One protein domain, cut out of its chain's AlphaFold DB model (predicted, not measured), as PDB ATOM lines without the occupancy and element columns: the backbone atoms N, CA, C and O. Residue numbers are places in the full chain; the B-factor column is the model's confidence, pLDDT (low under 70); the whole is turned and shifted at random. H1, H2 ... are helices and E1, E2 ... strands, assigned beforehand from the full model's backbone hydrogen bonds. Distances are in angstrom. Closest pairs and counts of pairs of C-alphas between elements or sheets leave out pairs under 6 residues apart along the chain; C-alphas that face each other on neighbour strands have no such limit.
ATOM      1  N   VAL A   3     -60.763 -24.269 -39.493       88.44
ATOM      2  CA  VAL A   3     -60.096 -23.272 -40.334       88.44
ATOM      3  C   VAL A   3     -58.944 -22.684 -39.537       88.44
ATOM      4  O   VAL A   3     -59.150 -22.058 -38.499       88.44
ATOM      5  N   ILE A   4     -57.725 -22.901 -40.014       89.06
ATOM      6  CA  ILE A   4     -56.498 -22.654 -39.263       89.06
ATOM      7  C   ILE A   4     -55.578 -21.764 -40.099       89.06
ATOM      8  O   ILE A   4     -55.256 -22.093 -41.236       89.06
ATOM      9  N   CYS A   5     -55.105 -20.662 -39.529       89.50
ATOM     10  CA  CYS A   5     -54.238 -19.696 -40.192       89.50
ATOM     11  C   CYS A   5     -52.963 -19.459 -39.389       89.50
ATOM     12  O   CYS A   5     -53.019 -19.212 -38.186       89.50
ATOM     13  N   PHE A   6     -51.802 -19.485 -40.036       86.88
ATOM     14  CA  PHE A   6     -50.532 -19.218 -39.363       86.88
ATOM     15  C   PHE A   6     -49.432 -18.828 -40.342       86.88
ATOM     16  O   PHE A   6     -49.501 -19.119 -41.531       86.88
ATOM     17  N   ASP A   7     -48.385 -18.196 -39.824       86.00
ATOM     18  CA  ASP A   7     -47.220 -17.831 -40.620       86.00
ATOM     19  C   ASP A   7     -46.139 -18.908 -40.503       86.00
ATOM     20  O   ASP A   7     -45.790 -19.335 -39.397       86.00
ATOM     21  N   ILE A   8     -45.521 -19.262 -41.626       85.81
ATOM     22  CA  ILE A   8     -44.272 -20.027 -41.648       85.81
ATOM     23  C   ILE A   8     -43.140 -19.168 -42.188       85.81
ATOM     24  O   ILE A   8     -43.324 -18.314 -43.049       85.81
ATOM     25  N   THR A   9     -41.937 -19.423 -41.705       84.25
ATOM     26  CA  THR A   9     -40.705 -18.863 -42.232       84.25
ATOM     27  C   THR A   9     -39.885 -19.984 -42.839       84.25
ATOM     28  O   THR A   9     -39.532 -20.958 -42.173       84.25
ATOM     29  N   ILE A  10     -39.553 -19.825 -44.112       82.75
ATOM     30  CA  ILE A  10     -38.711 -20.747 -44.854       82.75
ATOM     31  C   ILE A  10     -37.349 -20.081 -45.014       82.75
ATOM     32  O   ILE A  10     -37.242 -18.976 -45.549       82.75
ATOM     33  N   LYS A  11     -36.306 -20.745 -44.515       80.75
ATOM     34  CA  LYS A  11     -34.917 -20.282 -44.569       80.75
ATOM     35  C   LYS A  11     -34.073 -21.266 -45.352       80.75
ATOM     36  O   LYS A  11     -34.123 -22.470 -45.095       80.75
ATOM     37  N   ARG A  12     -33.252 -20.728 -46.250       73.12
ATOM     38  CA  ARG A  12     -32.226 -21.462 -46.993       73.12
ATOM     39  C   ARG A  12     -30.831 -21.089 -46.491       73.12
ATOM     40  O   ARG A  12     -30.651 -20.092 -45.802       73.12
ATOM     41  N   ASN A  13     -29.823 -21.881 -46.843       69.19
ATOM     42  CA  ASN A  13     -28.431 -21.478 -46.655       69.19
ATOM     43  C   ASN A  13     -28.043 -20.322 -47.600       69.19
ATOM     44  O   ASN A  13     -28.454 -20.290 -48.760       69.19
ATOM     45  N   TYR A  14     -27.201 -19.416 -47.095       55.41
ATOM     46  CA  TYR A  14     -26.805 -18.137 -47.709       55.41
ATOM     47  C   TYR A  14     -26.183 -18.245 -49.118       55.41
ATOM     48  O   TYR A  14     -26.316 -17.334 -49.926       55.41
ATOM     49  N   TRP A  15     -25.564 -19.379 -49.453       53.44
ATOM     50  CA  TRP A  15     -24.844 -19.602 -50.718       53.44
ATOM     51  C   TRP A  15     -25.742 -19.957 -51.919       53.44
ATOM     52  O   TRP A  15     -25.272 -20.396 -52.969       53.44
ATOM     53  N   ALA A  16     -27.054 -19.808 -51.770       61.16
ATOM     54  CA  ALA A  16     -28.036 -20.110 -52.796       61.16
ATOM     55  C   ALA A  16     -28.146 -18.987 -53.843       61.16
ATOM     56  O   ALA A  16     -28.545 -17.874 -53.520       61.16
ATOM     57  N   ARG A  17     -27.855 -19.291 -55.116       65.19
ATOM     58  CA  ARG A  17     -27.956 -18.323 -56.231       65.19
ATOM     59  C   ARG A  17     -29.391 -18.007 -56.673       65.19
ATOM     60  O   ARG A  17     -29.618 -16.958 -57.262       65.19
ATOM     61  N   VAL A  18     -30.337 -18.909 -56.409       69.38
ATOM     62  CA  VAL A  18     -31.744 -18.776 -56.829       69.38
ATOM     63  C   VAL A  18     -32.579 -18.262 -55.654       69.38
ATOM     64  O   VAL A  18     -32.480 -18.871 -54.577       69.38
ATOM     65  N   PRO A  19     -33.393 -17.202 -55.842       74.56
ATOM     66  CA  PRO A  19     -34.344 -16.737 -54.840       74.56
ATOM     67  C   PRO A  19     -35.224 -17.876 -54.322       74.56
ATOM     68  O   PRO A  19     -35.660 -18.751 -55.072       74.56
ATOM     69  N   ILE A  20     -35.478 -17.884 -53.014       76.94
ATOM     70  CA  ILE A  20     -36.282 -18.937 -52.384       76.94
ATOM     71  C   ILE A  20     -37.730 -18.979 -52.901       76.94
ATOM     72  O   ILE A  20     -38.341 -20.042 -52.909       76.94
ATOM     73  N   GLU A  21     -38.244 -17.844 -53.367       77.81
ATOM     74  CA  GLU A  21     -39.581 -17.699 -53.943       77.81
ATOM     75  C   GLU A  21     -39.730 -18.439 -55.277       77.81
ATOM     76  O   GLU A  21     -40.573 -19.326 -55.386       77.81
ATOM     77  N   ASP A  22     -38.865 -18.155 -56.252       76.94
ATOM     78  CA  ASP A  22     -38.865 -18.849 -57.549       76.94
ATOM     79  C   ASP A  22     -38.747 -20.361 -57.360       76.94
ATOM     80  O   ASP A  22     -39.337 -21.165 -58.080       76.94
ATOM     81  N   LEU A  23     -37.979 -20.757 -56.346       76.25
ATOM     82  CA  LEU A  23     -37.801 -22.148 -55.995       76.25
ATOM     83  C   LEU A  23     -39.064 -22.771 -55.385       76.25
ATOM     84  O   LEU A  23     -39.374 -23.917 -55.705       76.25
ATOM     85  N   LEU A  24     -39.787 -22.046 -54.530       80.00
ATOM     86  CA  LEU A  24     -41.082 -22.474 -54.001       80.00
ATOM     87  C   LEU A  24     -42.076 -22.701 -55.138       80.00
ATOM     88  O   LEU A  24     -42.602 -23.806 -55.259       80.00
ATOM     89  N   ILE A  25     -42.265 -21.694 -55.995       80.50
ATOM     90  CA  ILE A  25     -43.194 -21.758 -57.133       80.50
ATOM     91  C   ILE A  25     -42.837 -22.944 -58.025       80.50
ATOM     92  O   ILE A  25     -43.688 -23.782 -58.310       80.50
ATOM     93  N   LYS A  26     -41.558 -23.082 -58.387       79.12
ATOM     94  CA  LYS A  26     -41.084 -24.180 -59.230       79.12
ATOM     95  C   LYS A  26     -41.275 -25.555 -58.591       79.12
ATOM     96  O   LYS A  26     -41.571 -26.505 -59.305       79.12
ATOM     97  N   SER A  27     -41.100 -25.679 -57.275       81.50
ATOM     98  CA  SER A  27     -41.295 -26.960 -56.580       81.50
ATOM     99  C   SER A  27     -42.759 -27.388 -56.637       81.50
ATOM    100  O   SER A  27     -43.049 -28.526 -56.982       81.50
ATOM    101  N   TYR A  28     -43.687 -26.462 -56.386       83.50
ATOM    102  CA  TYR A  28     -45.120 -26.751 -56.469       83.50
ATOM    103  C   TYR A  28     -45.604 -26.982 -57.903       83.50
ATOM    104  O   TYR A  28     -46.366 -27.910 -58.144       83.50
ATOM    105  N   GLN A  29     -45.105 -26.208 -58.866       82.38
ATOM    106  CA  GLN A  29     -45.406 -26.392 -60.287       82.38
ATOM    107  C   GLN A  29     -44.955 -27.764 -60.813       82.38
ATOM    108  O   GLN A  29     -45.576 -28.308 -61.721       82.38
ATOM    109  N   GLN A  30     -43.858 -28.313 -60.282       76.69
ATOM    110  CA  GLN A  30     -43.330 -29.615 -60.697       76.69
ATOM    111  C   GLN A  30     -44.030 -30.806 -60.034       76.69
ATOM    112  O   GLN A  30     -44.046 -31.877 -60.633       76.69
ATOM    113  N   ASP A  31     -44.564 -30.642 -58.821       73.81
ATOM    114  CA  ASP A  31     -45.387 -31.667 -58.154       73.81
ATOM    115  C   ASP A  31     -46.819 -31.696 -58.732       73.81
ATOM    116  O   ASP A  31     -47.535 -32.688 -58.609       73.81
ATOM    117  N   ALA A  32     -47.233 -30.617 -59.403       73.31
ATOM    118  CA  ALA A  32     -48.533 -30.496 -60.042       73.31
ATOM    119  C   ALA A  32     -48.658 -31.316 -61.334       73.31
ATOM    120  O   ALA A  32     -47.752 -31.366 -62.165       73.31
ATOM    121  N   SER A  33     -49.845 -31.882 -61.559       67.44
ATOM    122  CA  SER A  33     -50.155 -32.672 -62.759       67.44
ATOM    123  C   SER A  33     -50.170 -31.846 -64.056       67.44
ATOM    124  O   SER A  33     -49.923 -32.399 -65.121       67.44
ATOM    125  N   ASN A  34     -50.422 -30.532 -63.970       66.75
ATOM    126  CA  ASN A  34     -50.364 -29.582 -65.085       66.75
ATOM    127  C   ASN A  34     -49.354 -28.476 -64.768       66.75
ATOM    128  O   ASN A  34     -49.659 -27.503 -64.079       66.75
ATOM    129  N   SER A  35     -48.130 -28.640 -65.267       64.69
ATOM    130  CA  SER A  35     -47.051 -27.679 -65.024       64.69
ATOM    131  C   SER A  35     -47.174 -26.412 -65.882       64.69
ATOM    132  O   SER A  35     -46.757 -25.337 -65.448       64.69
ATOM    133  N   GLU A  36     -47.777 -26.485 -67.070       70.25
ATOM    134  CA  GLU A  36     -48.021 -25.314 -67.920       70.25
ATOM    135  C   GLU A  36     -49.233 -24.513 -67.419       70.25
ATOM    136  O   GLU A  36     -50.319 -25.052 -67.225       70.25
ATOM    137  N   GLY A  37     -49.057 -23.207 -67.185       71.88
ATOM    138  CA  GLY A  37     -50.140 -22.324 -66.728       71.88
ATOM    139  C   GLY A  37     -50.481 -22.398 -65.230       71.88
ATOM    140  O   GLY A  37     -51.462 -21.784 -64.816       71.88
ATOM    141  N   TRP A  38     -49.660 -23.076 -64.421       77.44
ATOM    142  CA  TRP A  38     -49.833 -23.273 -62.971       77.44
ATOM    143  C   TRP A  38     -50.273 -22.018 -62.199       77.44
ATOM    144  O   TRP A  38     -51.274 -22.046 -61.485       77.44
ATOM    145  N   THR A  39     -49.580 -20.891 -62.385       78.56
ATOM    146  CA  THR A  39     -49.903 -19.637 -61.686       78.56
ATOM    147  C   THR A  39     -51.314 -19.143 -62.018       78.56
ATOM    148  O   THR A  39     -52.091 -18.861 -61.112       78.56
ATOM    149  N   LYS A  40     -51.694 -19.145 -63.307       80.94
ATOM    150  CA  LYS A  40     -53.045 -18.749 -63.749       80.94
ATOM    151  C   LYS A  40     -54.119 -19.693 -63.211       80.94
ATOM    152  O   LYS A  40     -55.233 -19.264 -62.923       80.94
ATOM    153  N   GLN A  41     -53.799 -20.979 -63.080       83.00
ATOM    154  CA  GLN A  41     -54.712 -21.962 -62.511       83.00
ATOM    155  C   GLN A  41     -54.959 -21.694 -61.023       83.00
ATOM    156  O   GLN A  41     -56.113 -21.674 -60.600       83.00
ATOM    157  N   ILE A  42     -53.907 -21.445 -60.238       85.94
ATOM    158  CA  ILE A  42     -54.034 -21.106 -58.813       85.94
ATOM    159  C   ILE A  42     -54.818 -19.805 -58.624       85.94
ATOM    160  O   ILE A  42     -55.744 -19.766 -57.813       85.94
ATOM    161  N   GLU A  43     -54.480 -18.764 -59.386       83.50
ATOM    162  CA  GLU A  43     -55.202 -17.490 -59.370       83.50
ATOM    163  C   GLU A  43     -56.685 -17.697 -59.683       83.50
ATOM    164  O   GLU A  43     -57.539 -17.201 -58.956       83.50
ATOM    165  N   SER A  44     -57.006 -18.488 -60.711       84.38
ATOM    166  CA  SER A  44     -58.389 -18.809 -61.072       84.38
ATOM    167  C   SER A  44     -59.126 -19.563 -59.960       84.38
ATOM    168  O   SER A  44     -60.253 -19.204 -59.616       84.38
ATOM    169  N   ILE A  45     -58.493 -20.569 -59.345       85.81
ATOM    170  CA  ILE A  45     -59.080 -21.321 -58.224       85.81
ATOM    171  C   ILE A  45     -59.364 -20.385 -57.043       85.81
ATOM    172  O   ILE A  45     -60.440 -20.452 -56.453       85.81
ATOM    173  N   TRP A  46     -58.428 -19.494 -56.707       87.25
ATOM    174  CA  TRP A  46     -58.603 -18.544 -55.608       87.25
ATOM    175  C   TRP A  46     -59.637 -17.454 -55.923       87.25
ATOM    176  O   TRP A  46     -60.443 -17.075 -55.069       87.25
ATOM    177  N   MET A  47     -59.670 -16.960 -57.160       83.69
ATOM    178  CA  MET A  47     -60.648 -15.959 -57.584       83.69
ATOM    179  C   MET A  47     -62.072 -16.510 -57.538       83.69
ATOM    180  O   MET A  47     -62.957 -15.812 -57.043       83.69
ATOM    181  N   ASN A  48     -62.260 -17.769 -57.940       84.62
ATOM    182  CA  ASN A  48     -63.539 -18.479 -57.905       84.62
ATOM    183  C   ASN A  48     -63.851 -19.131 -56.546       84.62
ATOM    184  O   ASN A  48     -64.819 -19.883 -56.437       84.62
ATOM    185  N   PHE A  49     -63.048 -18.874 -55.508       84.94
ATOM    186  CA  PHE A  49     -63.269 -19.448 -54.185       84.94
ATOM    187  C   PHE A  49     -64.594 -18.925 -53.593       84.94
ATOM    188  O   PHE A  49     -64.729 -17.713 -53.393       84.94
ATOM    189  N   PRO A  50     -65.577 -19.803 -53.309       82.44
ATOM    190  CA  PRO A  50     -66.958 -19.390 -53.034       82.44
ATOM    191  C   PRO A  50     -67.164 -18.812 -51.624       82.44
ATOM    192  O   PRO A  50     -68.233 -18.291 -51.316       82.44
ATOM    193  N   HIS A  51     -66.145 -18.886 -50.767       86.94
ATOM    194  CA  HIS A  51     -66.228 -18.523 -49.355       86.94
ATOM    195  C   HIS A  51     -65.774 -17.079 -49.126       86.94
ATOM    196  O   HIS A  51     -64.574 -16.784 -49.057       86.94
ATOM    197  N   LYS A  52     -66.742 -16.164 -49.034       87.00
ATOM    198  CA  LYS A  52     -66.512 -14.717 -48.937       87.00
ATOM    199  C   LYS A  52     -65.675 -14.343 -47.712       87.00
ATOM    200  O   LYS A  52     -64.733 -13.560 -47.846       87.00
ATOM    201  N   ASN A  53     -65.997 -14.885 -46.539       87.38
ATOM    202  CA  ASN A  53     -65.344 -14.501 -45.289       87.38
ATOM    203  C   ASN A  53     -63.944 -15.113 -45.185       87.38
ATOM    204  O   ASN A  53     -62.998 -14.418 -44.820       87.38
ATOM    205  N   LEU A  54     -63.772 -16.376 -45.585       86.00
ATOM    206  CA  LEU A  54     -62.448 -16.995 -45.705       86.00
ATOM    207  C   LEU A  54     -61.529 -16.232 -46.667       86.00
ATOM    208  O   LEU A  54     -60.372 -15.967 -46.335       86.00
ATOM    209  N   LYS A  55     -62.039 -15.842 -47.843       86.69
ATOM    210  CA  LYS A  55     -61.280 -15.061 -48.829       86.69
ATOM    211  C   LYS A  55     -60.859 -13.700 -48.266       86.69
ATOM    212  O   LYS A  55     -59.741 -13.249 -48.508       86.69
ATOM    213  N   ALA A  56     -61.714 -13.078 -47.453       86.31
ATOM    214  CA  ALA A  56     -61.432 -11.796 -46.815       86.31
ATOM    215  C   ALA A  56     -60.277 -11.838 -45.792       86.31
ATOM    216  O   ALA A  56     -59.673 -10.793 -45.558       86.31
ATOM    217  N   ILE A  57     -59.904 -13.006 -45.238       84.00
ATOM    218  CA  ILE A  57     -58.752 -13.128 -44.316       84.00
ATOM    219  C   ILE A  57     -57.449 -12.664 -44.985       84.00
ATOM    220  O   ILE A  57     -56.622 -12.014 -44.345       84.00
ATOM    221  N   TYR A  58     -57.266 -13.006 -46.261       78.69
ATOM    222  CA  TYR A  58     -56.031 -12.751 -47.007       78.69
ATOM    223  C   TYR A  58     -56.175 -11.626 -48.038       78.69
ATOM    224  O   TYR A  58     -55.190 -11.221 -48.646       78.69
ATOM    225  N   GLY A  59     -57.379 -11.068 -48.208       70.62
ATOM    226  CA  GLY A  59     -57.623  -9.909 -49.065       70.62
ATOM    227  C   GLY A  59     -57.080 -10.095 -50.487       70.62
ATOM    228  O   GLY A  59     -57.452 -11.038 -51.181       70.62
ATOM    229  N   ALA A  60     -56.200  -9.179 -50.906       62.47
ATOM    230  CA  ALA A  60     -55.541  -9.178 -52.215       62.47
ATOM    231  C   ALA A  60     -54.181  -9.910 -52.231       62.47
ATOM    232  O   ALA A  60     -53.384  -9.677 -53.132       62.47
ATOM    233  N   SER A  61     -53.864 -10.730 -51.223       69.50
ATOM    234  CA  SER A  61     -52.602 -11.475 -51.209       69.50
ATOM    235  C   SER A  61     -52.532 -12.500 -52.337       69.50
ATOM    236  O   SER A  61     -53.479 -13.254 -52.566       69.50
ATOM    237  N   ASP A  62     -51.367 -12.566 -52.980       74.44
ATOM    238  CA  ASP A  62     -51.127 -13.471 -54.098       74.44
ATOM    239  C   ASP A  62     -50.970 -14.922 -53.603       74.44
ATOM    240  O   ASP A  62     -50.089 -15.210 -52.772       74.44
ATOM    241  N   PRO A  63     -51.809 -15.857 -54.084       85.31
ATOM    242  CA  PRO A  63     -51.663 -17.272 -53.778       85.31
ATOM    243  C   PRO A  63     -50.454 -17.857 -54.525       85.31
ATOM    244  O   PRO A  63     -50.363 -17.817 -55.747       85.31
ATOM    245  N   ILE A  64     -49.523 -18.449 -53.780       84.44
ATOM    246  CA  ILE A  64     -48.329 -19.131 -54.305       84.44
ATOM    247  C   ILE A  64     -48.637 -20.584 -54.667       84.44
ATOM    248  O   ILE A  64     -48.104 -21.111 -55.644       84.44
ATOM    249  N   ALA A  65     -49.437 -21.261 -53.843       86.75
ATOM    250  CA  ALA A  65     -49.764 -22.666 -54.044       86.75
ATOM    251  C   ALA A  65     -51.070 -23.050 -53.350       86.75
ATOM    252  O   ALA A  65     -51.396 -22.540 -52.277       86.75
ATOM    253  N   ILE A  66     -51.770 -24.003 -53.961       88.69
ATOM    254  CA  ILE A  66     -52.955 -24.663 -53.420       88.69
ATOM    255  C   ILE A  66     -52.691 -26.160 -53.510       88.69
ATOM    256  O   ILE A  66     -52.393 -26.671 -54.590       88.69
ATOM    257  N   ALA A  67     -52.749 -26.851 -52.378       89.00
ATOM    258  CA  ALA A  67     -52.405 -28.262 -52.295       89.00
ATOM    259  C   ALA A  67     -53.216 -28.970 -51.206       89.00
ATOM    260  O   ALA A  67     -53.936 -28.346 -50.422       89.00
ATOM    261  N   SER A  68     -53.115 -30.298 -51.179       87.69
ATOM    262  CA  SER A  68     -53.803 -31.128 -50.196       87.69
ATOM    263  C   SER A  68     -52.844 -32.137 -49.569       87.69
ATOM    264  O   SER A  68     -52.029 -32.748 -50.254       87.69
ATOM    265  N   ALA A  69     -52.947 -32.313 -48.253       85.94
ATOM    266  CA  ALA A  69     -52.131 -33.242 -47.482       85.94
ATOM    267  C   ALA A  69     -53.015 -34.045 -46.524       85.94
ATOM    268  O   ALA A  69     -53.521 -33.507 -45.537       85.94
ATOM    269  N   CYS A  70     -53.189 -35.344 -46.796       77.12
ATOM    270  CA  CYS A  70     -53.936 -36.281 -45.944       77.12
ATOM    271  C   CYS A  70     -55.286 -35.705 -45.460       77.12
ATOM    272  O   CYS A  70     -55.507 -35.618 -44.252       77.12
ATOM    273  N   SER A  71     -56.153 -35.295 -46.398       82.75
ATOM    274  CA  SER A  71     -57.476 -34.656 -46.191       82.75
ATOM    275  C   SER A  71     -57.490 -33.207 -45.674       82.75
ATOM    276  O   SER A  71     -58.561 -32.652 -45.446       82.75
ATOM    277  N   ASN A  72     -56.325 -32.569 -45.530       87.31
ATOM    278  CA  ASN A  72     -56.226 -31.138 -45.243       87.31
ATOM    279  C   ASN A  72     -55.968 -30.372 -46.536       87.31
ATOM    280  O   ASN A  72     -54.937 -30.595 -47.172       87.31
ATOM    281  N   ASN A  73     -56.856 -29.452 -46.896       90.50
ATOM    282  CA  ASN A  73     -56.601 -28.509 -47.981       90.50
ATOM    283  C   ASN A  73     -55.833 -27.325 -47.413       90.50
ATOM    284  O   ASN A  73     -56.191 -26.809 -46.353       90.50
ATOM    285  N   TYR A  74     -54.776 -26.894 -48.089       91.62
ATOM    286  CA  TYR A  74     -54.005 -25.749 -47.639       91.62
ATOM    287  C   TYR A  74     -53.611 -24.823 -48.784       91.62
ATOM    288  O   TYR A  74     -53.402 -25.238 -49.924       91.62
ATOM    289  N   TYR A  75     -53.511 -23.545 -48.438       91.38
ATOM    290  CA  TYR A  75     -53.245 -22.443 -49.347       91.38
ATOM    291  C   TYR A  75     -52.054 -21.661 -48.802       91.38
ATOM    292  O   TYR A  75     -51.993 -21.352 -47.607       91.38
ATOM    293  N   LEU A  76     -51.096 -21.375 -49.676       90.69
ATOM    294  CA  LEU A  76     -49.894 -20.613 -49.368       90.69
ATOM    295  C   LEU A  76     -50.006 -19.231 -49.993       90.69
ATOM    296  O   LEU A  76     -50.153 -19.129 -51.205       90.69
ATOM    297  N   PHE A  77     -49.869 -18.187 -49.183       88.44
ATOM    298  CA  PHE A  77     -49.926 -16.796 -49.625       88.44
ATOM    299  C   PHE A  77     -48.610 -16.078 -49.376       88.44
ATOM    300  O   PHE A  77     -47.931 -16.302 -48.361       88.44
ATOM    301  N   LYS A  78     -48.276 -15.172 -50.294       82.31
ATOM    302  CA  LYS A  78     -47.172 -14.236 -50.117       82.31
ATOM    303  C   LYS A  78     -47.661 -13.006 -49.343       82.31
ATOM    304  O   LYS A  78     -48.546 -12.304 -49.825       82.31
ATOM    305  N   PRO A  79     -47.086 -12.684 -48.173       73.81
ATOM    306  CA  PRO A  79     -47.335 -11.399 -47.539       73.81
ATOM    307  C   PRO A  79     -46.595 -10.286 -48.296       73.81
ATOM    308  O   PRO A  79     -45.442 -10.460 -48.693       73.81
ATOM    309  N   ASN A  80     -47.215  -9.108 -48.399       65.62
ATOM    310  CA  ASN A  80     -46.695  -7.957 -49.156       65.62
ATOM    311  C   ASN A  80     -45.295  -7.462 -48.713       65.62
ATOM    312  O   ASN A  80     -44.649  -6.738 -49.461       65.62
ATOM    313  N   ASN A  81     -44.802  -7.858 -47.527       59.16
ATOM    314  CA  ASN A  81     -43.635  -7.247 -46.866       59.16
ATOM    315  C   ASN A  81     -42.493  -8.209 -46.479       59.16
ATOM    316  O   ASN A  81     -41.784  -7.960 -45.505       59.16
ATOM    317  N   SER A  82     -42.272  -9.327 -47.175       54.09
ATOM    318  CA  SER A  82     -41.204 -10.250 -46.749       54.09
ATOM    319  C   SER A  82     -40.546 -11.019 -47.890       54.09
ATOM    320  O   SER A  82     -40.884 -12.177 -48.133       54.09
ATOM    321  N   THR A  83     -39.491 -10.458 -48.474       58.22
ATOM    322  CA  THR A  83     -38.577 -11.228 -49.330       58.22
ATOM    323  C   THR A  83     -37.129 -10.814 -49.108       58.22
ATOM    324  O   THR A  83     -36.653  -9.821 -49.649       58.22
ATOM    325  N   SER A  84     -36.400 -11.615 -48.331       67.00
ATOM    326  CA  SER A  84     -34.952 -11.743 -48.498       67.00
ATOM    327  C   SER A  84     -34.694 -12.867 -49.502       67.00
ATOM    328  O   SER A  84     -35.438 -13.847 -49.535       67.00
ATOM    329  N   LYS A  85     -33.604 -12.797 -50.280       69.44
ATOM    330  CA  LYS A  85     -33.214 -13.883 -51.208       69.44
ATOM    331  C   LYS A  85     -33.113 -15.255 -50.521       69.44
ATOM    332  O   LYS A  85     -33.270 -16.286 -51.170       69.44
ATOM    333  N   VAL A  86     -32.859 -15.257 -49.212       76.19
ATOM    334  CA  VAL A  86     -32.539 -16.442 -48.406       76.19
ATOM    335  C   VAL A  86     -33.660 -16.795 -47.415       76.19
ATOM    336  O   VAL A  86     -33.670 -17.887 -46.845       76.19
ATOM    337  N   THR A  87     -34.608 -15.887 -47.174       79.88
ATOM    338  CA  THR A  87     -35.693 -16.081 -46.204       79.88
ATOM    339  C   THR A  87     -36.989 -15.480 -46.715       79.88
ATOM    340  O   THR A  87     -37.034 -14.306 -47.081       79.88
ATOM    341  N   ILE A  88     -38.049 -16.279 -46.666       82.06
ATOM    342  CA  ILE A  88     -39.405 -15.862 -47.006       82.06
ATOM    343  C   ILE A  88     -40.352 -16.255 -45.879       82.06
ATOM    344  O   ILE A  88     -40.248 -17.341 -45.305       82.06
ATOM    345  N   THR A  89     -41.259 -15.347 -45.542       85.25
ATOM    346  CA  THR A  89     -42.404 -15.644 -44.688       85.25
ATOM    347  C   THR A  89     -43.582 -15.910 -45.599       85.25
ATOM    348  O   THR A  89     -43.836 -15.109 -46.492       85.25
ATOM    349  N   LEU A  90     -44.286 -17.010 -45.374       86.69
ATOM    350  CA  LEU A  90     -45.523 -17.347 -46.062       86.69
ATOM    351  C   LEU A  90     -46.654 -17.370 -45.049       86.69
ATOM    352  O   LEU A  90     -46.449 -17.795 -43.909       86.69
ATOM    353  N   GLN A  91     -47.837 -16.950 -45.475       88.75
ATOM    354  CA  GLN A  91     -49.042 -17.131 -44.682       88.75
ATOM    355  C   GLN A  91     -49.759 -18.390 -45.165       88.75
ATOM    356  O   GLN A  91     -49.927 -18.593 -46.366       88.75
ATOM    357  N   LEU A  92     -50.146 -19.252 -44.232       90.56
ATOM    358  CA  LEU A  92     -50.879 -20.482 -44.503       90.56
ATOM    359  C   LEU A  92     -52.320 -20.339 -44.070       90.56
ATOM    360  O   LEU A  92     -52.567 -19.924 -42.939       90.56
ATOM    361  N   LEU A  93     -53.220 -20.802 -44.930       91.88
ATOM    362  CA  LEU A  93     -54.588 -21.176 -44.600       91.88
ATOM    363  C   LEU A  93     -54.702 -22.692 -44.711       91.88
ATOM    364  O   LEU A  93     -54.352 -23.256 -45.742       91.88
ATOM    365  N   VAL A  94     -55.206 -23.348 -43.676       90.75
ATOM    366  CA  VAL A  94     -55.466 -24.786 -43.642       90.75
ATOM    367  C   VAL A  94     -56.939 -24.994 -43.332       90.75
ATOM    368  O   VAL A  94     -57.447 -24.515 -42.319       90.75
ATOM    369  N   ILE A  95     -57.611 -25.733 -44.203       90.00
ATOM    370  CA  ILE A  95     -58.980 -26.197 -44.029       90.00
ATOM    371  C   ILE A  95     -58.902 -27.695 -43.771       90.00
ATOM    372  O   ILE A  95     -58.500 -28.478 -44.635       90.00
ATOM    373  N   SER A  96     -59.232 -28.080 -42.545       87.81
ATOM    374  CA  SER A  96     -59.064 -29.439 -42.052       87.81
ATOM    375  C   SER A  96     -60.385 -30.027 -41.585       87.81
ATOM    376  O   SER A  96     -61.132 -29.403 -40.834       87.81
ATOM    377  N   ASN A  97     -60.643 -31.274 -41.967       79.69
ATOM    378  CA  ASN A  97     -61.715 -32.073 -41.374       79.69
ATOM    379  C   ASN A  97     -61.272 -32.809 -40.103       79.69
ATOM    380  O   ASN A  97     -62.078 -33.496 -39.488       79.69
ATOM    381  N   ASN A  98     -60.009 -32.663 -39.705       74.56
ATOM    382  CA  ASN A  98     -59.464 -33.287 -38.513       74.56
ATOM    383  C   ASN A  98     -59.853 -32.496 -37.264       74.56
ATOM    384  O   ASN A  98     -59.778 -31.266 -37.273       74.56
ATOM    385  N   GLU A  99     -60.222 -33.195 -36.193       71.50
ATOM    386  CA  GLU A  99     -60.513 -32.582 -34.892       71.50
ATOM    387  C   GLU A  99     -59.237 -32.039 -34.235       71.50
ATOM    388  O   GLU A  99     -59.265 -30.964 -33.632       71.50
ATOM    389  N   ASP A 100     -58.103 -32.725 -34.421       76.81
ATOM    390  CA  ASP A 100     -56.817 -32.298 -33.872       76.81
ATOM    391  C   ASP A 100     -56.116 -31.275 -34.785       76.81
ATOM    392  O   ASP A 100     -55.557 -31.591 -35.844       76.81
ATOM    393  N   ILE A 101     -56.113 -30.024 -34.324       77.44
ATOM    394  CA  ILE A 101     -55.444 -28.882 -34.959       77.44
ATOM    395  C   ILE A 101     -53.931 -29.137 -35.078       77.44
ATOM    396  O   ILE A 101     -53.328 -28.780 -36.093       77.44
ATOM    397  N   ASN A 102     -53.304 -29.776 -34.083       76.56
ATOM    398  CA  ASN A 102     -51.866 -30.051 -34.099       76.56
ATOM    399  C   ASN A 102     -51.515 -31.041 -35.196       76.56
ATOM    400  O   ASN A 102     -50.575 -30.818 -35.958       76.56
ATOM    401  N   ASP A 103     -52.278 -32.125 -35.294       78.25
ATOM    402  CA  ASP A 103     -52.081 -33.128 -36.329       78.25
ATOM    403  C   ASP A 103     -52.298 -32.534 -37.730       78.25
ATOM    404  O   ASP A 103     -51.467 -32.731 -38.620       78.25
ATOM    405  N   ALA A 104     -53.338 -31.710 -37.920       82.25
ATOM    406  CA  ALA A 104     -53.571 -30.996 -39.179       82.25
ATOM    407  C   ALA A 104     -52.381 -30.104 -39.578       82.25
ATOM    408  O   ALA A 104     -51.863 -30.202 -40.695       82.25
ATOM    409  N   VAL A 105     -51.892 -29.273 -38.652       84.00
ATOM    410  CA  VAL A 105     -50.743 -28.383 -38.878       84.00
ATOM    411  C   VAL A 105     -49.469 -29.183 -39.166       84.00
ATOM    412  O   VAL A 105     -48.749 -28.885 -40.121       84.00
ATOM    413  N   ASN A 106     -49.195 -30.233 -38.388       82.00
ATOM    414  CA  ASN A 106     -48.017 -31.081 -38.566       82.00
ATOM    415  C   ASN A 106     -48.023 -31.806 -39.918       82.00
ATOM    416  O   ASN A 106     -46.979 -31.870 -40.573       82.00
ATOM    417  N   LYS A 107     -49.178 -32.320 -40.357       85.00
ATOM    418  CA  LYS A 107     -49.345 -32.966 -41.668       85.00
ATOM    419  C   LYS A 107     -49.039 -32.000 -42.809       85.00
ATOM    420  O   LYS A 107     -48.216 -32.328 -43.662       85.00
ATOM    421  N   VAL A 108     -49.612 -30.796 -42.775       87.94
ATOM    422  CA  VAL A 108     -49.357 -29.754 -43.786       87.94
ATOM    423  C   VAL A 108     -47.878 -29.362 -43.813       87.94
ATOM    424  O   VAL A 108     -47.259 -29.310 -44.871       87.94
ATOM    425  N   LEU A 109     -47.248 -29.164 -42.655       86.44
ATOM    426  CA  LEU A 109     -45.827 -28.808 -42.590       86.44
ATOM    427  C   LEU A 109     -44.898 -29.922 -43.060       86.44
ATOM    428  O   LEU A 109     -43.848 -29.646 -43.645       86.44
ATOM    429  N   LYS A 110     -45.248 -31.179 -42.775       85.69
ATOM    430  CA  LYS A 110     -44.514 -32.343 -43.272       85.69
ATOM    431  C   LYS A 110     -44.595 -32.410 -44.793       85.69
ATOM    432  O   LYS A 110     -43.575 -32.685 -45.420       85.69
ATOM    433  N   ASP A 111     -45.756 -32.111 -45.366       87.00
ATOM    434  CA  ASP A 111     -45.941 -32.089 -46.812       87.00
ATOM    435  C   ASP A 111     -45.175 -30.942 -47.484       87.00
ATOM    436  O   ASP A 111     -44.386 -31.183 -48.391       87.00
ATOM    437  N   ILE A 112     -45.245 -29.723 -46.941       87.31
ATOM    438  CA  ILE A 112     -44.445 -28.586 -47.426       87.31
ATOM    439  C   ILE A 112     -42.950 -28.923 -47.408       87.31
ATOM    440  O   ILE A 112     -42.232 -28.661 -48.372       87.31
ATOM    441  N   LYS A 113     -42.461 -29.544 -46.325       84.12
ATOM    442  CA  LYS A 113     -41.072 -30.019 -46.242       84.12
ATOM    443  C   LYS A 113     -40.775 -31.092 -47.289       84.12
ATOM    444  O   LYS A 113     -39.685 -31.075 -47.849       84.12
ATOM    445  N   ARG A 114     -41.703 -32.022 -47.541       84.56
ATOM    446  CA  ARG A 114     -41.576 -33.065 -48.571       84.56
ATOM    447  C   ARG A 114     -41.426 -32.430 -49.950       84.56
ATOM    448  O   ARG A 114     -40.403 -32.675 -50.577       84.56
ATOM    449  N   VAL A 115     -42.368 -31.580 -50.364       81.81
ATOM    450  CA  VAL A 115     -42.357 -30.893 -51.669       81.81
ATOM    451  C   VAL A 115     -41.052 -30.118 -51.848       81.81
ATOM    452  O   VAL A 115     -40.320 -30.325 -52.811       81.81
ATOM    453  N   LEU A 116     -40.672 -29.307 -50.860       78.06
ATOM    454  CA  LEU A 116     -39.433 -28.532 -50.914       78.06
ATOM    455  C   LEU A 116     -38.168 -29.396 -51.005       78.06
ATOM    456  O   LEU A 116     -37.235 -29.057 -51.730       78.06
ATOM    457  N   ASN A 117     -38.128 -30.521 -50.288       73.88
ATOM    458  CA  ASN A 117     -36.973 -31.411 -50.294       73.88
ATOM    459  C   ASN A 117     -36.888 -32.247 -51.578       73.88
ATOM    460  O   ASN A 117     -35.792 -32.392 -52.110       73.88
ATOM    461  N   CYS A 118     -38.003 -32.780 -52.087       66.38
ATOM    462  CA  CYS A 118     -38.047 -33.647 -53.271       66.38
ATOM    463  C   CYS A 118     -37.411 -32.987 -54.505       66.38
ATOM    464  O   CYS A 118     -36.682 -33.645 -55.248       66.38
ATOM    465  N   HIS A 119     -37.589 -31.677 -54.671       60.00
ATOM    466  CA  HIS A 119     -37.071 -30.945 -55.828       60.00
ATOM    467  C   HIS A 119     -35.627 -30.431 -55.669       60.00
ATOM    468  O   HIS A 119     -35.023 -29.983 -56.645       60.00
ATOM    469  N   TRP A 120     -35.002 -30.573 -54.492       54.88
ATOM    470  CA  TRP A 120     -33.572 -30.268 -54.302       54.88
ATOM    471  C   TRP A 120     -32.612 -31.393 -54.696       54.88
ATOM    472  O   TRP A 120     -31.409 -31.152 -54.772       54.88
ATOM    473  N   PHE A 121     -33.105 -32.596 -55.009       49.00
ATOM    474  CA  PHE A 121     -32.258 -33.788 -55.177       49.00
ATOM    475  C   PHE A 121     -31.653 -34.035 -56.563       49.00
ATOM    476  O   PHE A 121     -30.921 -35.008 -56.720       49.00
ATOM    477  N   LYS A 122     -31.859 -33.166 -57.561       49.22
ATOM    478  CA  LYS A 122     -31.200 -33.337 -58.876       49.22
ATOM    479  C   LYS A 122     -29.755 -32.811 -58.951       49.22
ATOM    480  O   LYS A 122     -29.109 -32.969 -59.981       49.22
ATOM    481  N   GLY A 123     -29.207 -32.251 -57.871       43.44
ATOM    482  CA  GLY A 123     -27.791 -31.875 -57.772       43.44
ATOM    483  C   GLY A 123     -27.233 -32.198 -56.386       43.44
ATOM    484  O   GLY A 123     -27.974 -32.165 -55.412       43.44
ATOM    485  N   ARG A 124     -25.938 -32.525 -56.288       43.72
ATOM    486  CA  ARG A 124     -25.216 -33.027 -55.091       43.72
ATOM    487  C   ARG A 124     -25.142 -32.057 -53.884       43.72
ATOM    488  O   ARG A 124     -24.100 -31.962 -53.242       43.72
ATOM    489  N   VAL A 125     -26.199 -31.323 -53.543       46.12
ATOM    490  CA  VAL A 125     -26.208 -30.373 -52.421       46.12
ATOM    491  C   VAL A 125     -27.180 -30.847 -51.339       46.12
ATOM    492  O   VAL A 125     -28.392 -30.767 -51.479       46.12
ATOM    493  N   ALA A 126     -26.566 -31.373 -50.277       47.59
ATOM    494  CA  ALA A 126     -27.050 -31.744 -48.946       47.59
ATOM    495  C   ALA A 126     -28.570 -31.726 -48.660       47.59
ATOM    496  O   ALA A 126     -29.218 -30.679 -48.658       47.59
ATOM    497  N   ARG A 127     -29.049 -32.889 -48.185       47.88
ATOM    498  CA  ARG A 127     -30.363 -33.235 -47.589       47.88
ATOM    499  C   ARG A 127     -30.987 -32.243 -46.580       47.88
ATOM    500  O   ARG A 127     -32.104 -32.483 -46.147       47.88
ATOM    501  N   ASN A 128     -30.311 -31.152 -46.208       50.81
ATOM    502  CA  ASN A 128     -30.612 -30.333 -45.026       50.81
ATOM    503  C   ASN A 128     -30.646 -28.809 -45.279       50.81
ATOM    504  O   ASN A 128     -30.487 -28.036 -44.336       50.81
ATOM    505  N   SER A 129     -30.805 -28.333 -46.521       58.78
ATOM    506  CA  SER A 129     -30.728 -26.880 -46.790       58.78
ATOM    507  C   SER A 129     -31.981 -26.081 -46.383       58.78
ATOM    508  O   SER A 129     -31.890 -24.865 -46.216       58.78
ATOM    509  N   VAL A 130     -33.104 -26.792 -46.209       63.44
ATOM    510  CA  VAL A 130     -34.451 -26.414 -45.736       63.44
ATOM    511  C   VAL A 130     -34.736 -26.274 -44.256       63.44
ATOM    512  O   VAL A 130     -35.001 -27.299 -43.628       63.44
ATOM    513  N   LYS A 131     -34.830 -25.069 -43.690       72.12
ATOM    514  CA  LYS A 131     -35.534 -24.893 -42.409       72.12
ATOM    515  C   LYS A 131     -36.899 -24.248 -42.623       72.12
ATOM    516  O   LYS A 131     -36.977 -23.123 -43.102       72.12
ATOM    517  N   VAL A 132     -37.957 -24.981 -42.268       74.94
ATOM    518  CA  VAL A 132     -39.329 -24.462 -42.164       74.94
ATOM    519  C   VAL A 132     -39.643 -24.314 -40.680       74.94
ATOM    520  O   VAL A 132     -39.788 -25.321 -39.979       74.94
ATOM    521  N   ASP A 133     -39.705 -23.068 -40.229       74.12
ATOM    522  CA  ASP A 133     -40.059 -22.670 -38.870       74.12
ATOM    523  C   ASP A 133     -41.488 -22.113 -38.883       74.12
ATOM    524  O   ASP A 133     -41.854 -21.400 -39.813       74.12
ATOM    525  N   ILE A 134     -42.303 -22.392 -37.866       69.56
ATOM    526  CA  ILE A 134     -43.587 -21.698 -37.700       69.56
ATOM    527  C   ILE A 134     -43.368 -20.481 -36.809       69.56
ATOM    528  O   ILE A 134     -42.611 -20.557 -35.837       69.56
ATOM    529  N   LYS A 135     -44.045 -19.365 -37.089       67.62
ATOM    530  CA  LYS A 135     -44.147 -18.293 -36.096       67.62
ATOM    531  C   LYS A 135     -45.004 -18.756 -34.919       67.62
ATOM    532  O   LYS A 135     -45.954 -19.508 -35.082       67.62
ATOM    533  N   ASN A 136     -44.692 -18.264 -33.726       63.81
ATOM    534  CA  ASN A 136     -45.208 -18.771 -32.447       63.81
ATOM    535  C   ASN A 136     -46.740 -18.738 -32.241       63.81
ATOM    536  O   ASN A 136     -47.188 -19.112 -31.162       63.81
ATOM    537  N   SER A 137     -47.550 -18.307 -33.210       72.31
ATOM    538  CA  SER A 137     -49.006 -18.254 -33.078       72.31
ATOM    539  C   SER A 137     -49.746 -18.790 -34.298       72.31
ATOM    540  O   SER A 137     -49.387 -18.483 -35.433       72.31
ATOM    541  N   VAL A 138     -50.841 -19.485 -34.015       80.25
ATOM    542  CA  VAL A 138     -51.888 -19.923 -34.937       80.25
ATOM    543  C   VAL A 138     -53.176 -19.185 -34.608       80.25
ATOM    544  O   VAL A 138     -53.444 -18.879 -33.448       80.25
ATOM    545  N   TYR A 139     -53.983 -18.911 -35.620       84.25
ATOM    546  CA  TYR A 139     -55.335 -18.394 -35.490       84.25
ATOM    547  C   TYR A 139     -56.314 -19.452 -35.977       84.25
ATOM    548  O   TYR A 139     -56.152 -19.980 -37.072       84.25
ATOM    549  N   VAL A 140     -57.320 -19.764 -35.172       85.19
ATOM    550  CA  VAL A 140     -58.392 -20.693 -35.535       85.19
ATOM    551  C   VAL A 140     -59.670 -19.889 -35.693       85.19
ATOM    552  O   VAL A 140     -60.042 -19.143 -34.785       85.19
ATOM    553  N   TYR A 141     -60.324 -20.024 -36.840       85.19
ATOM    554  CA  TYR A 141     -61.580 -19.346 -37.132       85.19
ATOM    555  C   TYR A 141     -62.749 -20.312 -36.916       85.19
ATOM    556  O   TYR A 141     -62.687 -21.454 -37.386       85.19
ATOM    557  N   PRO A 142     -63.809 -19.887 -36.206       82.38
ATOM    558  CA  PRO A 142     -64.983 -20.709 -35.998       82.38
ATOM    559  C   PRO A 142     -65.704 -20.903 -37.331       82.38
ATOM    560  O   PRO A 142     -66.027 -19.944 -38.039       82.38
ATOM    561  N   PHE A 143     -65.953 -22.163 -37.659       82.38
ATOM    562  CA  PHE A 143     -66.629 -22.547 -38.882       82.38
ATOM    563  C   PHE A 143     -68.151 -22.535 -38.699       82.38
ATOM    564  O   PHE A 143     -68.664 -23.030 -37.694       82.38
ATOM    565  N   ASN A 144     -68.864 -21.982 -39.675       83.81
ATOM    566  CA  ASN A 144     -70.312 -22.022 -39.797       83.81
ATOM    567  C   ASN A 144     -70.703 -23.070 -40.850       83.81
ATOM    568  O   ASN A 144     -70.455 -22.900 -42.045       83.81
ATOM    569  N   SER A 145     -71.336 -24.154 -40.401       83.25
ATOM    570  CA  SER A 145     -71.801 -25.231 -41.277       83.25
ATOM    571  C   SER A 145     -72.979 -24.839 -42.168       83.25
ATOM    572  O   SER A 145     -73.143 -25.443 -43.221       83.25
ATOM    573  N   GLU A 146     -73.785 -23.848 -41.781       84.44
ATOM    574  CA  GLU A 146     -74.960 -23.418 -42.552       84.44
ATOM    575  C   GLU A 146     -74.549 -22.670 -43.819       84.44
ATOM    576  O   GLU A 146     -75.065 -22.925 -44.904       84.44
ATOM    577  N   THR A 147     -73.575 -21.767 -43.690       84.19
ATOM    578  CA  THR A 147     -73.036 -20.989 -44.813       84.19
ATOM    579  C   THR A 147     -71.845 -21.666 -45.480       84.19
ATOM    580  O   THR A 147     -71.318 -21.145 -46.462       84.19
ATOM    581  N   ASN A 148     -71.392 -22.800 -44.934       85.94
ATOM    582  CA  ASN A 148     -70.157 -23.474 -45.317       85.94
ATOM    583  C   ASN A 148     -68.950 -22.507 -45.326       85.94
ATOM    584  O   ASN A 148     -68.092 -22.606 -46.187       85.94
ATOM    585  N   ASP A 149     -68.878 -21.534 -44.413       87.94
ATOM    586  CA  ASP A 149     -67.833 -20.487 -44.364       87.94
ATOM    587  C   ASP A 149     -67.478 -20.183 -42.897       87.94
ATOM    588  O   ASP A 149     -68.083 -20.733 -41.983       87.94
ATOM    589  N   ILE A 150     -66.498 -19.328 -42.620       88.19
ATOM    590  CA  ILE A 150     -66.299 -18.799 -41.262       88.19
ATOM    591  C   ILE A 150     -67.387 -17.771 -40.928       88.19
ATOM    592  O   ILE A 150     -67.882 -17.068 -41.811       88.19
ATOM    593  N   TRP A 151     -67.716 -17.642 -39.643       83.25
ATOM    594  CA  TRP A 151     -68.698 -16.656 -39.173       83.25
ATOM    595  C   TRP A 151     -68.314 -15.220 -39.540       83.25
ATOM    596  O   TRP A 151     -69.102 -14.506 -40.150       83.25
ATOM    597  N   ASP A 152     -67.099 -14.810 -39.175       84.75
ATOM    598  CA  ASP A 152     -66.542 -13.491 -39.475       84.75
ATOM    599  C   ASP A 152     -65.007 -13.552 -39.382       84.75
ATOM    600  O   ASP A 152     -64.455 -14.393 -38.667       84.75
ATOM    601  N   THR A 153     -64.305 -12.639 -40.056       85.31
ATOM    602  CA  THR A 153     -62.839 -12.502 -39.949       85.31
ATOM    603  C   THR A 153     -62.388 -11.938 -38.594       85.31
ATOM    604  O   THR A 153     -61.225 -12.071 -38.199       85.31
ATOM    605  N   THR A 154     -63.308 -11.322 -37.854       81.25
ATOM    606  CA  THR A 154     -63.068 -10.729 -36.537       81.25
ATOM    607  C   THR A 154     -63.008 -11.795 -35.441       81.25
ATOM    608  O   THR A 154     -62.204 -11.687 -34.511       81.25
ATOM    609  N   TYR A 155     -63.805 -12.863 -35.559       78.62
ATOM    610  CA  TYR A 155     -63.843 -13.950 -34.581       78.62
ATOM    611  C   TYR A 155     -62.710 -14.941 -34.842       78.62
ATOM    612  O   TYR A 155     -62.791 -15.787 -35.726       78.62
ATOM    613  N   LYS A 156     -61.639 -14.854 -34.050       80.50
ATOM    614  CA  LYS A 156     -60.512 -15.787 -34.138       80.50
ATOM    615  C   LYS A 156     -59.944 -16.136 -32.777       80.50
ATOM    616  O   LYS A 156     -59.744 -15.272 -31.924       80.50
ATOM    617  N   ILE A 157     -59.614 -17.407 -32.608       77.81
ATOM    618  CA  ILE A 157     -58.945 -17.928 -31.423       77.81
ATOM    619  C   ILE A 157     -57.452 -17.936 -31.714       77.81
ATOM    620  O   ILE A 157     -56.973 -18.696 -32.556       77.81
ATOM    621  N   LYS A 158     -56.700 -17.071 -31.032       76.94
ATOM    622  CA  LYS A 158     -55.239 -17.097 -31.091       76.94
ATOM    623  C   LYS A 158     -54.727 -18.192 -30.166       76.94
ATOM    624  O   LYS A 158     -54.965 -18.150 -28.962       76.94
ATOM    625  N   ALA A 159     -53.972 -19.124 -30.716       66.56
ATOM    626  CA  ALA A 159     -53.329 -20.183 -29.970       66.56
ATOM    627  C   ALA A 159     -51.814 -20.122 -30.195       66.56
ATOM    628  O   ALA A 159     -51.345 -19.900 -31.311       66.56
ATOM    629  N   CYS A 160     -51.034 -20.247 -29.125       64.56
ATOM    630  CA  CYS A 160     -49.581 -20.110 -29.191       64.56
ATOM    631  C   CYS A 160     -48.916 -21.487 -29.174       64.56
ATOM    632  O   CYS A 160     -49.315 -22.369 -28.412       64.56
ATOM    633  N   PHE A 161     -47.869 -21.654 -29.982       57.22
ATOM    634  CA  PHE A 161     -47.011 -22.829 -29.902       57.22
ATOM    635  C   PHE A 161     -46.137 -22.709 -28.659       57.22
ATOM    636  O   PHE A 161     -45.197 -21.910 -28.624       57.22
ATOM    637  N   ASN A 162     -46.419 -23.521 -27.645       49.84
ATOM    638  CA  ASN A 162     -45.503 -23.652 -26.524       49.84
ATOM    639  C   ASN A 162     -44.373 -24.584 -26.949       49.84
ATOM    640  O   ASN A 162     -44.528 -25.800 -27.057       49.84
TER     641      ASN A 162
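Overview. This is residues 3 to 162 of the 279 residues of an uncharacterized protein of Clostridium sp. (UniProt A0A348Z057). A strongly twisted sheet of six antiparallel strands curls round the long helix H4, with H1 packed on the far end of H4 and on strand E2. H2 crosses the edge strand E2, the short H3 only grazes the sheet, and the loops 119 to 130 and 142 to 156 lie at opposite ends of the longest axis, where residues 121 to 126 stick out. The printed part has 160 residues with four named helices and six named strands, along the chain E1 H1 H2 H3 E2 E3 E4 H4 E5 E6; the sheet's order is E2 E3 E4 E1 E5 E6. The class is mixed, helices and strands; the whole is compact, with a radius of gyration of the C-alphas of 15.8 A and spans of 52 by 39 by 30 A.

Arrangement. The sheet runs, strand beside strand, E2 (residues 63 to 69), E3 (residues 72 to 77), E4 (residues 87 to 96), E1 (residues 3 to 11), E5 (residues 131 to 141) and E6 (residues 157 to 161); E2 and E6 are its edge strands. Its strands' lines turn by 104 degrees from edge to edge. E2, E3 and E4 form a meander, each strand the antiparallel neighbour of the one before. Across the hairpin of E2 and E3, N 67 and O 74 are 3.0 A apart, and across the hairpin of E3 and E4, N 75 and O 93 are 2.8 A apart, both within hydrogen-bond range. So are N 6 and O 92, 3.0 A, between E1 and E4, and N 9 and O 133, 2.7 A, between E1 and E5. E5 bends by 67 degrees at residue 136, and in its hairpin with E6 N 138 and O 159 are within hydrogen-bond range at 2.8 A. The sheet curls round H4, residues 101 to 118; the closest C-alphas of H4 and E2 are those of Val 108 and Ala 69, 5.8 A. E4, H4 and E5 make a split strand-helix-strand unit, two strands running the same way with E1 between them, and its crossover is right-handed. H1, residues 20 to 31, touches H4 about perpendicular at 88 degrees, with residues 115 to 116 of H4 alone; the closest C-alphas are those of Ser 27 and Leu 116, 6.2 A. H1 and H4 are on one face of the sheet, in two layers, helices and sheet. H2, residues 38 to 47, is over E2 and runs across the strands, at 85 degrees to E2 on the local plane, with a height over the sheet of 8.1 A; their closest C-alphas are those of Ile 42 and Ile 66, 6.5 A. H3, residues 52 to 58, only grazes the sheet with residues 54 to 58. In H1, H2 and H4 every O i to N i+4 pair is within hydrogen-bond range; in H3 2 of 3 are.

Along the chain. E1 begins at C-alpha 3, (-60.096, -23.272, -40.334), and is 25.7 A long from first to last C-alpha. E4 measures 27.2 A, E5 27.1 A, H4 25.7 A, E2 17.2 A, H1 16.7 A and E3 16.3 A. H4 begins at C-alpha 101, (-55.444, -28.882, -34.959). E6 ends at C-alpha 161, (-47.011, -22.829, -29.902).

Size, cuts and confidence. The two C-alphas farthest apart are those of Arg 124 and Glu 146, 52.2 A. The printed part has no cut. The links H4 to E5, 12 residues, and E5 to E6, 15 residues, are long. The mean pLDDT of the printed part is 77.2; 37 residues are under 70, among them residues 13 to 18, 80 to 85 and 118 to 130.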